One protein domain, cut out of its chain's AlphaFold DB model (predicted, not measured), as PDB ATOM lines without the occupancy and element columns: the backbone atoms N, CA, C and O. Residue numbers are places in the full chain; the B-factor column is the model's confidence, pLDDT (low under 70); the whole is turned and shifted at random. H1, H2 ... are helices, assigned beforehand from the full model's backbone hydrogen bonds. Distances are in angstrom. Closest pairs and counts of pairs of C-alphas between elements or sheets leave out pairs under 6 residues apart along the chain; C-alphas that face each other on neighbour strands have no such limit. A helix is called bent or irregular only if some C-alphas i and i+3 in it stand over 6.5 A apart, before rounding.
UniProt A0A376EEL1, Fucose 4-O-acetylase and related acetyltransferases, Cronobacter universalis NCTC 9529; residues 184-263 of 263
ATOM      1  N   LEU A 184     195.770 250.403 214.955       89.25
ATOM      2  CA  LEU A 184     195.972 249.398 216.002       89.25
ATOM      3  C   LEU A 184     195.702 247.976 215.494       89.25
ATOM      4  O   LEU A 184     196.521 247.087 215.710       89.25
ATOM      5  N   PHE A 185     194.593 247.772 214.779       87.88
ATOM      6  CA  PHE A 185     194.251 246.465 214.221       87.88
ATOM      7  C   PHE A 185     195.306 245.999 213.216       87.88
ATOM      8  O   PHE A 185     195.785 244.873 213.306       87.88
ATOM      9  N   THR A 186     195.729 246.878 212.307       87.25
ATOM     10  CA  THR A 186     196.766 246.569 211.314       87.25
ATOM     11  C   THR A 186     198.094 246.198 211.977       87.25
ATOM     12  O   THR A 186     198.725 245.220 211.575       87.25
ATOM     13  N   LEU A 187     198.507 246.921 213.026       88.75
ATOM     14  CA  LEU A 187     199.721 246.606 213.788       88.75
ATOM     15  C   LEU A 187     199.624 245.243 214.484       88.75
ATOM     16  O   LEU A 187     200.557 244.442 214.394       88.75
ATOM     17  N   LEU A 188     198.496 244.953 215.138       87.69
ATOM     18  CA  LEU A 188     198.261 243.666 215.796       87.69
ATOM     19  C   LEU A 188     198.233 242.516 214.785       87.69
ATOM     20  O   LEU A 188     198.943 241.528 214.962       87.69
ATOM     21  N   ALA A 189     197.479 242.665 213.696       87.19
ATOM     22  CA  ALA A 189     197.385 241.670 212.633       87.19
ATOM     23  C   ALA A 189     198.750 241.402 211.987       87.19
ATOM     24  O   ALA A 189     199.115 240.246 211.785       87.19
ATOM     25  N   SER A 190     199.541 242.446 211.721       87.56
ATOM     26  CA  SER A 190     200.904 242.298 211.199       87.56
ATOM     27  C   SER A 190     201.819 241.579 212.191       87.56
ATOM     28  O   SER A 190     202.598 240.716 211.789       87.56
ATOM     29  N   SER A 191     201.730 241.912 213.480       87.62
ATOM     30  CA  SER A 191     202.523 241.274 214.537       87.62
ATOM     31  C   SER A 191     202.199 239.782 214.657       87.62
ATOM     32  O   SER A 191     203.105 238.950 214.661       87.62
ATOM     33  N   LEU A 192     200.910 239.426 214.663       88.12
ATOM     34  CA  LEU A 192     200.444 238.036 214.684       88.12
ATOM     35  C   LEU A 192     200.796 237.288 213.391       88.12
ATOM     36  O   LEU A 192     201.192 236.122 213.439       88.12
ATOM     37  N   GLY A 193     200.720 237.965 212.242       87.19
ATOM     38  CA  GLY A 193     201.016 237.414 210.919       87.19
ATOM     39  C   GLY A 193     202.413 236.797 210.810       87.19
ATOM     40  O   GLY A 193     202.585 235.748 210.181       87.19
ATOM     41  N   ILE A 194     203.399 237.386 211.495       89.44
ATOM     42  CA  ILE A 194     204.788 236.894 211.557       89.44
ATOM     43  C   ILE A 194     204.876 235.501 212.209       89.44
ATOM     44  O   ILE A 194     205.803 234.740 211.924       89.44
ATOM     45  N   TYR A 195     203.912 235.145 213.062       91.62
ATOM     46  CA  TYR A 195     203.889 233.881 213.796       91.62
ATOM     47  C   TYR A 195     202.984 232.814 213.172       91.62
ATOM     48  O   TYR A 195     202.896 231.725 213.722       91.62
ATOM     49  N   THR A 196     202.356 233.066 212.021       91.38
ATOM     50  CA  THR A 196     201.407 232.129 211.379       91.38
ATOM     51  C   THR A 196     201.961 230.716 211.176       91.38
ATOM     52  O   THR A 196     201.296 229.747 211.528       91.38
ATOM     53  N   LEU A 197     203.190 230.583 210.664       90.06
ATOM     54  CA  LEU A 197     203.850 229.282 210.491       90.06
ATOM     55  C   LEU A 197     204.119 228.572 211.837       90.06
ATOM     56  O   LEU A 197     203.678 227.432 211.982       90.06
ATOM     57  N   PRO A 198     204.796 229.202 212.823       91.19
ATOM     58  CA  PRO A 198     204.940 228.606 214.148       91.19
ATOM     59  C   PRO A 198     203.598 228.235 214.788       91.19
ATOM     60  O   PRO A 198     203.476 227.136 215.313       91.19
ATOM     61  N   ILE A 199     202.595 229.119 214.712       93.38
ATOM     62  CA  ILE A 199     201.253 228.872 215.254       93.38
ATOM     63  C   ILE A 199     200.658 227.625 214.615       93.38
ATOM     64  O   ILE A 199     200.215 226.758 215.351       93.38
ATOM     65  N   TYR A 200     200.691 227.496 213.286       92.75
ATOM     66  CA  TYR A 200     200.180 226.314 212.589       92.75
ATOM     67  C   TYR A 200     200.845 225.017 213.072       92.75
ATOM     68  O   TYR A 200     200.156 224.051 213.392       92.75
ATOM     69  N   ILE A 201     202.180 224.980 213.137       91.12
ATOM     70  CA  ILE A 201     202.903 223.755 213.502       91.12
ATOM     71  C   ILE A 201     202.667 223.400 214.975       91.12
ATOM     72  O   ILE A 201     202.276 222.276 215.291       91.12
ATOM     73  N   ILE A 202     202.889 224.363 215.872       92.06
ATOM     74  CA  ILE A 202     202.807 224.147 217.316       92.06
ATOM     75  C   ILE A 202     201.367 223.815 217.713       92.06
ATOM     76  O   ILE A 202     201.157 222.873 218.474       92.06
ATOM     77  N   SER A 203     200.369 224.518 217.165       91.88
ATOM     78  CA  SER A 203     198.963 224.224 217.458       91.88
ATOM     79  C   SER A 203     198.552 222.847 216.951       91.88
ATOM     80  O   SER A 203     197.829 222.160 217.661       91.88
ATOM     81  N   THR A 204     199.055 222.395 215.795       89.56
ATOM     82  CA  THR A 204     198.787 221.038 215.287       89.56
ATOM     83  C   THR A 204     199.270 219.975 216.276       89.56
ATOM     84  O   THR A 204     198.540 219.032 216.569       89.56
ATOM     85  N   LEU A 205     200.470 220.147 216.841       87.19
ATOM     86  CA  LEU A 205     201.021 219.227 217.843       87.19
ATOM     87  C   LEU A 205     200.255 219.293 219.168       87.19
ATOM     88  O   LEU A 205     199.885 218.260 219.720       87.19
ATOM     89  N   ILE A 206     199.997 220.504 219.668       86.06
ATOM     90  CA  ILE A 206     199.291 220.723 220.934       86.06
ATOM     91  C   ILE A 206     197.869 220.169 220.857       86.06
ATOM     92  O   ILE A 206     197.484 219.385 221.719       86.06
ATOM     93  N   LEU A 207     197.099 220.534 219.829       84.06
ATOM     94  CA  LEU A 207     195.707 220.109 219.677       84.06
ATOM     95  C   LEU A 207     195.597 218.599 219.503       84.06
ATOM     96  O   LEU A 207     194.745 217.989 220.139       84.06
ATOM     97  N   TYR A 208     196.481 217.984 218.711       79.12
ATOM     98  CA  TYR A 208     196.501 216.528 218.564       79.12
ATOM     99  C   TYR A 208     196.722 215.819 219.906       79.12
ATOM    100  O   TYR A 208     196.155 214.758 220.151       79.12
ATOM    101  N   ARG A 209     197.529 216.398 220.800       75.94
ATOM    102  CA  ARG A 209     197.756 215.836 222.134       75.94
ATOM    103  C   ARG A 209     196.585 216.123 223.059       75.94
ATOM    104  O   ARG A 209     196.037 215.185 223.619       75.94
ATOM    105  N   ILE A 210     196.168 217.379 223.186       73.25
ATOM    106  CA  ILE A 210     195.124 217.778 224.135       73.25
ATOM    107  C   ILE A 210     193.773 217.134 223.810       73.25
ATOM    108  O   ILE A 210     193.097 216.690 224.734       73.25
ATOM    109  N   ALA A 211     193.401 217.018 222.531       66.88
ATOM    110  CA  ALA A 211     192.134 216.404 222.132       66.88
ATOM    111  C   ALA A 211     191.977 214.953 222.625       66.88
ATOM    112  O   ALA A 211     190.857 214.479 222.759       66.88
ATOM    113  N   ASN A 212     193.082 214.264 222.929       67.88
ATOM    114  CA  ASN A 212     193.054 212.908 223.479       67.88
ATOM    115  C   ASN A 212     192.961 212.860 225.016       67.88
ATOM    116  O   ASN A 212     192.752 211.782 225.564       67.88
ATOM    117  N   TYR A 213     193.137 213.986 225.719       71.50
ATOM    118  CA  TYR A 213     193.177 214.035 227.188       71.50
ATOM    119  C   TYR A 213     192.085 214.901 227.819       71.50
ATOM    120  O   TYR A 213     191.784 214.716 228.995       71.50
ATOM    121  N   ILE A 214     191.512 215.858 227.084       70.31
ATOM    122  CA  ILE A 214     190.504 216.779 227.618       70.31
ATOM    123  C   ILE A 214     189.208 216.625 226.826       70.31
ATOM    124  O   ILE A 214     189.070 217.169 225.731       70.31
ATOM    125  N   ASP A 215     188.238 215.931 227.419       69.75
ATOM    126  CA  ASP A 215     186.856 215.957 226.951       69.75
ATOM    127  C   ASP A 215     186.130 217.160 227.562       69.75
ATOM    128  O   ASP A 215     185.609 217.103 228.672       69.75
ATOM    129  N   ILE A 216     186.128 218.283 226.845       65.88
ATOM    130  CA  ILE A 216     185.467 219.515 227.299       65.88
ATOM    131  C   ILE A 216     183.934 219.360 227.269       65.88
ATOM    132  O   ILE A 216     183.243 220.052 228.018       65.88
ATOM    133  N   THR A 217     183.392 218.446 226.453       66.25
ATOM    134  CA  THR A 217     181.937 218.242 226.359       66.25
ATOM    135  C   THR A 217     181.355 217.645 227.635       66.25
ATOM    136  O   THR A 217     180.218 217.950 227.968       66.25
ATOM    137  N   ALA A 218     182.170 216.945 228.429       68.50
ATOM    138  CA  ALA A 218     181.797 216.480 229.763       68.50
ATOM    139  C   ALA A 218     181.578 217.609 230.796       68.50
ATOM    140  O   ALA A 218     181.017 217.356 231.860       68.50
ATOM    141  N   TYR A 219     182.031 218.841 230.524       71.19
ATOM    142  CA  TYR A 219     182.002 219.957 231.485       71.19
ATOM    143  C   TYR A 219     181.054 221.099 231.090       71.19
ATOM    144  O   TYR A 219     180.862 222.030 231.874       71.19
ATOM    145  N   CYS A 220     180.483 221.080 229.881       78.12
ATOM    146  CA  CYS A 220     179.548 222.107 229.429       78.12
ATOM    147  C   CYS A 220     178.563 221.551 228.394       78.12
ATOM    148  O   CYS A 220     178.872 221.487 227.205       78.12
ATOM    149  N   ASP A 221     177.346 221.248 228.846       81.19
ATOM    150  CA  ASP A 221     176.266 220.757 227.978       81.19
ATOM    151  C   ASP A 221     175.662 221.862 227.090       81.19
ATOM    152  O   ASP A 221     174.973 221.595 226.103       81.19
ATOM    153  N   ASN A 222     175.901 223.137 227.422       87.38
ATOM    154  CA  ASN A 222     175.357 224.258 226.666       87.38
ATOM    155  C   ASN A 222     176.214 224.559 225.427       87.38
ATOM    156  O   ASN A 222     177.269 225.197 225.505       87.38
ATOM    157  N   SER A 223     175.703 224.169 224.259       84.19
ATOM    158  CA  SER A 223     176.377 224.334 222.968       84.19
ATOM    159  C   SER A 223     176.697 225.790 222.606       84.19
ATOM    160  O   SER A 223     177.705 226.047 221.946       84.19
ATOM    161  N   ILE A 224     175.891 226.763 223.042       87.94
ATOM    162  CA  ILE A 224     176.132 228.187 222.767       87.94
ATOM    163  C   ILE A 224     177.337 228.668 223.575       87.94
ATOM    164  O   ILE A 224     178.262 229.259 223.017       87.94
ATOM    165  N   ILE A 225     177.363 228.374 224.877       87.50
ATOM    166  CA  ILE A 225     178.478 228.742 225.763       87.50
ATOM    167  C   ILE A 225     179.766 228.058 225.297       87.50
ATOM    168  O   ILE A 225     180.813 228.702 225.188       87.50
ATOM    169  N   TYR A 226     179.683 226.774 224.948       84.88
ATOM    170  CA  TYR A 226     180.813 226.011 224.433       84.88
ATOM    171  C   TYR A 226     181.422 226.643 223.170       84.88
ATOM    172  O   TYR A 226     182.631 226.896 223.116       84.88
ATOM    173  N   ASN A 227     180.594 226.954 222.169       84.75
ATOM    174  CA  ASN A 227     181.071 227.451 220.876       84.75
ATOM    175  C   ASN A 227     181.507 228.923 220.908       84.75
ATOM    176  O   ASN A 227     182.486 229.274 220.252       84.75
ATOM    177  N   PHE A 228     180.812 229.788 221.653       88.50
ATOM    178  CA  PHE A 228     181.040 231.239 221.599       88.50
ATOM    179  C   PHE A 228     181.872 231.800 222.753       88.50
ATOM    180  O   PHE A 228     182.375 232.915 222.635       88.50
ATOM    181  N   ILE A 229     182.045 231.058 223.851       89.50
ATOM    182  CA  ILE A 229     182.804 231.527 225.019       89.50
ATOM    183  C   ILE A 229     184.002 230.615 225.274       89.50
ATOM    184  O   ILE A 229     185.146 231.069 225.200       89.50
ATOM    185  N   ILE A 230     183.762 229.325 225.519       87.00
ATOM    186  CA  ILE A 230     184.825 228.386 225.905       87.00
ATOM    187  C   ILE A 230     185.825 228.204 224.761       87.00
ATOM    188  O   ILE A 230     187.031 228.370 224.960       87.00
ATOM    189  N   THR A 231     185.339 227.924 223.550       86.62
ATOM    190  CA  THR A 231     186.200 227.672 222.385       86.62
ATOM    191  C   THR A 231     187.082 228.882 222.031       86.62
ATOM    192  O   THR A 231     188.291 228.691 221.870       86.62
ATOM    193  N   PRO A 232     186.575 230.133 221.971       90.62
ATOM    194  CA  PRO A 232     187.420 231.305 221.728       90.62
ATOM    195  C   PRO A 232     188.456 231.570 222.824       90.62
ATOM    196  O   PRO A 232     189.599 231.902 222.501       90.62
ATOM    197  N   ILE A 233     188.098 231.395 224.102       90.38
ATOM    198  CA  ILE A 233     189.043 231.540 225.222       90.38
ATOM    199  C   ILE A 233     190.170 230.513 225.091       90.38
ATOM    200  O   ILE A 233     191.351 230.857 225.161       90.38
ATOM    201  N   TYR A 234     189.818 229.254 224.837       87.06
ATOM    202  CA  TYR A 234     190.785 228.180 224.643       87.06
ATOM    203  C   TYR A 234     191.699 228.433 223.432       87.06
ATOM    204  O   TYR A 234     192.923 228.316 223.533       87.06
ATOM    205  N   ALA A 235     191.131 228.874 222.305       89.75
ATOM    206  CA  ALA A 235     191.894 229.255 221.120       89.75
ATOM    207  C   ALA A 235     192.871 230.408 221.408       89.75
ATOM    208  O   ALA A 235     194.023 230.357 220.971       89.75
ATOM    209  N   PHE A 236     192.452 231.417 222.180       91.19
ATOM    210  CA  PHE A 236     193.321 232.515 222.606       91.19
ATOM    211  C   PHE A 236     194.523 232.010 223.414       91.19
ATOM    212  O   PHE A 236     195.660 232.371 223.100       91.19
ATOM    213  N   PHE A 237     194.302 231.130 224.398       90.81
ATOM    214  CA  PHE A 237     195.385 230.540 225.191       90.81
ATOM    215  C   PHE A 237     196.363 229.729 224.337       90.81
ATOM    216  O   PHE A 237     197.578 229.898 224.473       90.81
ATOM    217  N   ILE A 238     195.861 228.903 223.413       91.19
ATOM    218  CA  ILE A 238     196.718 228.149 222.486       91.19
ATOM    219  C   ILE A 238     197.562 229.093 221.638       91.19
ATOM    220  O   ILE A 238     198.769 228.885 221.513       91.19
ATOM    221  N   ILE A 239     196.960 230.134 221.059       92.25
ATOM    222  CA  ILE A 239     197.682 231.092 220.215       92.25
ATOM    223  C   ILE A 239     198.759 231.816 221.031       92.25
ATOM    224  O   ILE A 239     199.900 231.922 220.573       92.25
ATOM    225  N   ALA A 240     198.441 232.265 222.248       93.00
ATOM    226  CA  ALA A 240     199.399 232.917 223.137       93.00
ATOM    227  C   ALA A 240     200.586 231.998 223.475       93.00
ATOM    228  O   ALA A 240     201.743 232.414 223.360       93.00
ATOM    229  N   LEU A 241     200.314 230.731 223.807       93.56
ATOM    230  CA  LEU A 241     201.338 229.720 224.074       93.56
ATOM    231  C   LEU A 241     202.204 229.442 222.837       93.56
ATOM    232  O   LEU A 241     203.432 229.419 222.934       93.56
ATOM    233  N   CYS A 242     201.592 229.308 221.656       94.12
ATOM    234  CA  CYS A 242     202.316 229.133 220.396       94.12
ATOM    235  C   CYS A 242     203.275 230.300 220.128       94.12
ATOM    236  O   CYS A 242     204.422 230.083 219.735       94.12
ATOM    237  N   ILE A 243     202.835 231.541 220.365       94.12
ATOM    238  CA  ILE A 243     203.670 232.739 220.196       94.12
ATOM    239  C   ILE A 243     204.819 232.751 221.209       94.12
ATOM    240  O   ILE A 243     205.945 233.090 220.839       94.12
ATOM    241  N   LEU A 244     204.571 232.374 222.466       94.94
ATOM    242  CA  LEU A 244     205.611 232.278 223.495       94.94
ATOM    243  C   LEU A 244     206.701 231.276 223.087       94.94
ATOM    244  O   LEU A 244     207.881 231.627 223.054       94.94
ATOM    245  N   ILE A 245     206.303 230.061 222.699       93.50
ATOM    246  CA  ILE A 245     207.222 229.014 222.227       93.50
ATOM    247  C   ILE A 245     207.988 229.504 220.995       93.50
ATOM    248  O   ILE A 245     209.213 229.384 220.937       93.50
ATOM    249  N   ALA A 246     207.305 230.129 220.034       93.19
ATOM    250  CA  ALA A 246     207.942 230.672 218.840       93.19
ATOM    251  C   ALA A 246     208.992 231.746 219.169       93.19
ATOM    252  O   ALA A 246     210.075 231.745 218.582       93.19
ATOM    253  N   LYS A 247     208.715 232.640 220.128       93.44
ATOM    254  CA  LYS A 247     209.691 233.634 220.607       93.44
ATOM    255  C   LYS A 247     210.917 232.966 221.226       93.44
ATOM    256  O   LYS A 247     212.031 233.415 220.968       93.44
ATOM    257  N   CYS A 248     210.739 231.887 221.989       93.75
ATOM    258  CA  CYS A 248     211.852 231.112 222.540       93.75
ATOM    259  C   CYS A 248     212.690 230.453 221.437       93.75
ATOM    260  O   CYS A 248     213.910 230.611 221.426       93.75
ATOM    261  N   LEU A 249     212.050 229.804 220.459       92.38
ATOM    262  CA  LEU A 249     212.739 229.165 219.331       92.38
ATOM    263  C   LEU A 249     213.522 230.160 218.467       92.38
ATOM    264  O   LEU A 249     214.533 229.789 217.876       92.38
ATOM    265  N   LYS A 250     213.099 231.426 218.396       91.12
ATOM    266  CA  LYS A 250     213.807 232.460 217.629       91.12
ATOM    267  C   LYS A 250     215.105 232.950 218.279       91.12
ATOM    268  O   LYS A 250     215.891 233.589 217.580       91.12
ATOM    269  N   LYS A 251     215.344 232.662 219.567       92.06
ATOM    270  CA  LYS A 251     216.543 233.125 220.293       92.06
ATOM    271  C   LYS A 251     217.829 232.468 219.791       92.06
ATOM    272  O   LYS A 251     218.838 233.153 219.669       92.06
ATOM    273  N   ALA A 252     217.800 231.170 219.486       93.19
ATOM    274  CA  ALA A 252     218.968 230.452 218.982       93.19
ATOM    275  C   ALA A 252     218.890 230.253 217.462       93.19
ATOM    276  O   ALA A 252     217.840 229.935 216.901       93.19
ATOM    277  N   TRP A 253     220.026 230.420 216.778       91.88
ATOM    278  CA  TRP A 253     220.097 230.272 215.320       91.88
ATOM    279  C   TRP A 253     219.679 228.869 214.862       91.88
ATOM    280  O   TRP A 253     218.907 228.753 213.912       91.88
ATOM    281  N   ILE A 254     220.125 227.825 215.573       93.19
ATOM    282  CA  ILE A 254     219.834 226.421 215.248       93.19
ATOM    283  C   ILE A 254     218.327 226.163 215.300       93.19
ATOM    284  O   ILE A 254     217.748 225.668 214.337       93.19
ATOM    285  N   THR A 255     217.666 226.546 216.394       92.38
ATOM    286  CA  THR A 255     216.227 226.320 216.565       92.38
ATOM    287  C   THR A 255     215.409 227.128 215.564       92.38
ATOM    288  O   THR A 255     214.459 226.608 214.982       92.38
ATOM    289  N   ARG A 256     215.809 228.372 215.283       91.69
ATOM    290  CA  ARG A 256     215.179 229.202 214.247       91.69
ATOM    291  C   ARG A 256     215.321 228.585 212.855       91.69
ATOM    292  O   ARG A 256     214.383 228.601 212.061       91.69
ATOM    293  N   PHE A 257     216.492 228.050 212.538       92.19
ATOM    294  CA  PHE A 257     216.750 227.433 211.246       92.19
ATOM    295  C   PHE A 257     215.967 226.126 211.073       92.19
ATOM    296  O   PHE A 257     215.220 225.998 210.106       92.19
ATOM    297  N   LEU A 258     216.078 225.204 212.033       93.00
ATOM    298  CA  LEU A 258     215.453 223.881 211.972       93.00
ATOM    299  C   LEU A 258     213.925 223.953 212.056       93.00
ATOM    300  O   LEU A 258     213.233 223.430 211.190       93.00
ATOM    301  N   PHE A 259     213.381 224.639 213.063       91.75
ATOM    302  CA  PHE A 259     211.944 224.592 213.355       91.75
ATOM    303  C   PHE A 259     211.124 225.648 212.612       91.75
ATOM    304  O   PHE A 259     209.912 225.478 212.472       91.75
ATOM    305  N   LEU A 260     211.753 226.734 212.141       89.44
ATOM    306  CA  LEU A 260     211.066 227.862 211.490       89.44
ATOM    307  C   LEU A 260     211.563 228.142 210.060       89.44
ATOM    308  O   LEU A 260     211.098 229.090 209.422       89.44
ATOM    309  N   GLY A 261     212.508 227.350 209.542       86.25
ATOM    310  CA  GLY A 261     213.027 227.494 208.178       86.25
ATOM    311  C   GLY A 261     213.833 228.779 207.969       86.25
ATOM    312  O   GLY A 261     213.876 229.308 206.856       86.25
ATOM    313  N   GLY A 262     214.422 229.317 209.045       76.75
ATOM    314  CA  GLY A 262     215.241 230.533 209.029       76.75
ATOM    315  C   GLY A 262     214.463 231.855 209.077       76.75
ATOM    316  O   GLY A 262     215.026 232.880 208.696       76.75
ATOM    317  N   ARG A 263     213.195 231.841 209.517       66.75
ATOM    318  CA  ARG A 263     212.303 233.015 209.655       66.75
ATOM    319  C   ARG A 263     212.092 233.467 211.111       66.75
ATOM    320  O   ARG A 263     212.331 232.662 212.034       66.75
TER     321      ARG A 263
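What this domain is: This is residues 184 to 263 of the 263 residues of the protein "Fucose 4-O-acetylase and related acetyltransferases" of Cronobacter universalis NCTC 9529 (UniProt A0A376EEL1). One long helix, H4, makes the long axis of a flat, open frame; H2 meets its later half and slants away from it as a V, and the chain through H3 bridges the wide end of the V. H5 folds back at the end of H4, while residues 184 to 191 of H1 stick out as a free arm. The printed part has 80 residues with five named helices, in the order H1, H2, H3, H4, H5, and no named strand; the class is all helix. The whole is loose, with a radius of gyration of the C-alphas of 15.3 A, and spans 46 by 34 by 14 A.

How they stand to each other: Start at H1, residues 184 to 193, which meets H2, residues 196 to 210, only through their link. Look next at H4, residues 223 to 249: its residues 238 to 246 touch H2 at residues 198 to 203, the closest C-alphas being those of Ile 199 and Cys 242, 5.3 A apart. H2 and H4 run opposite ways at a steep tilt of 60 degrees. H1 and H4 are only just apart, at 8.3 A. H3, residues 216 to 219, is apart from H2 and near H4, with 6 pairs of C-alphas within 10 A. H5, residues 253 to 260, touches H4 only at the corner, and only just, with 3 pairs of C-alphas within 8 A; the closest are those of Leu 249 and Thr 255, 5.3 A apart. H2 and H5 are close but not clearly touching, with the C-alphas of Pro 198 and Leu 260 closest at 6.7 A. In the backbones of H1, H2 and H5 every O i to N i+4 pair is within hydrogen-bond range; in H4 20 of 23 are, and H3 is too short for such a pair.

Where its parts are: Find C-alpha 184 at (195.972, 249.398, 216.002); from there H1 runs 14.0 A to C-alpha 193. H2 covers 20.2 A from Thr 196 to Ile 210, and H3 is the four residues from Ile 216 to Tyr 219. Find C-alpha 223 at (176.377, 224.334, 222.968); H4 runs 36.9 A from it to C-alpha 249 at (212.739, 229.165, 219.331). On the way H4 has a kink of 28 degrees near residue 230; it is neither bent nor irregular, but only just: C-alphas 227 and 230 are 6.3 A apart. H5 runs 10.1 A from Trp 253 to Leu 260.

The domain as a whole: The two C-alphas farthest apart are those of Asp 221 and Trp 253, at 46.6 A. The printed part has no cut, and its four links are tight. Residues 208 to 215, of which 208 to 210 belong to H2, also stand free. The mean pLDDT of the printed part is 86.4; look for values under 70 at residues 211 to 212, 215 to 218 and 263, the chain's last residue.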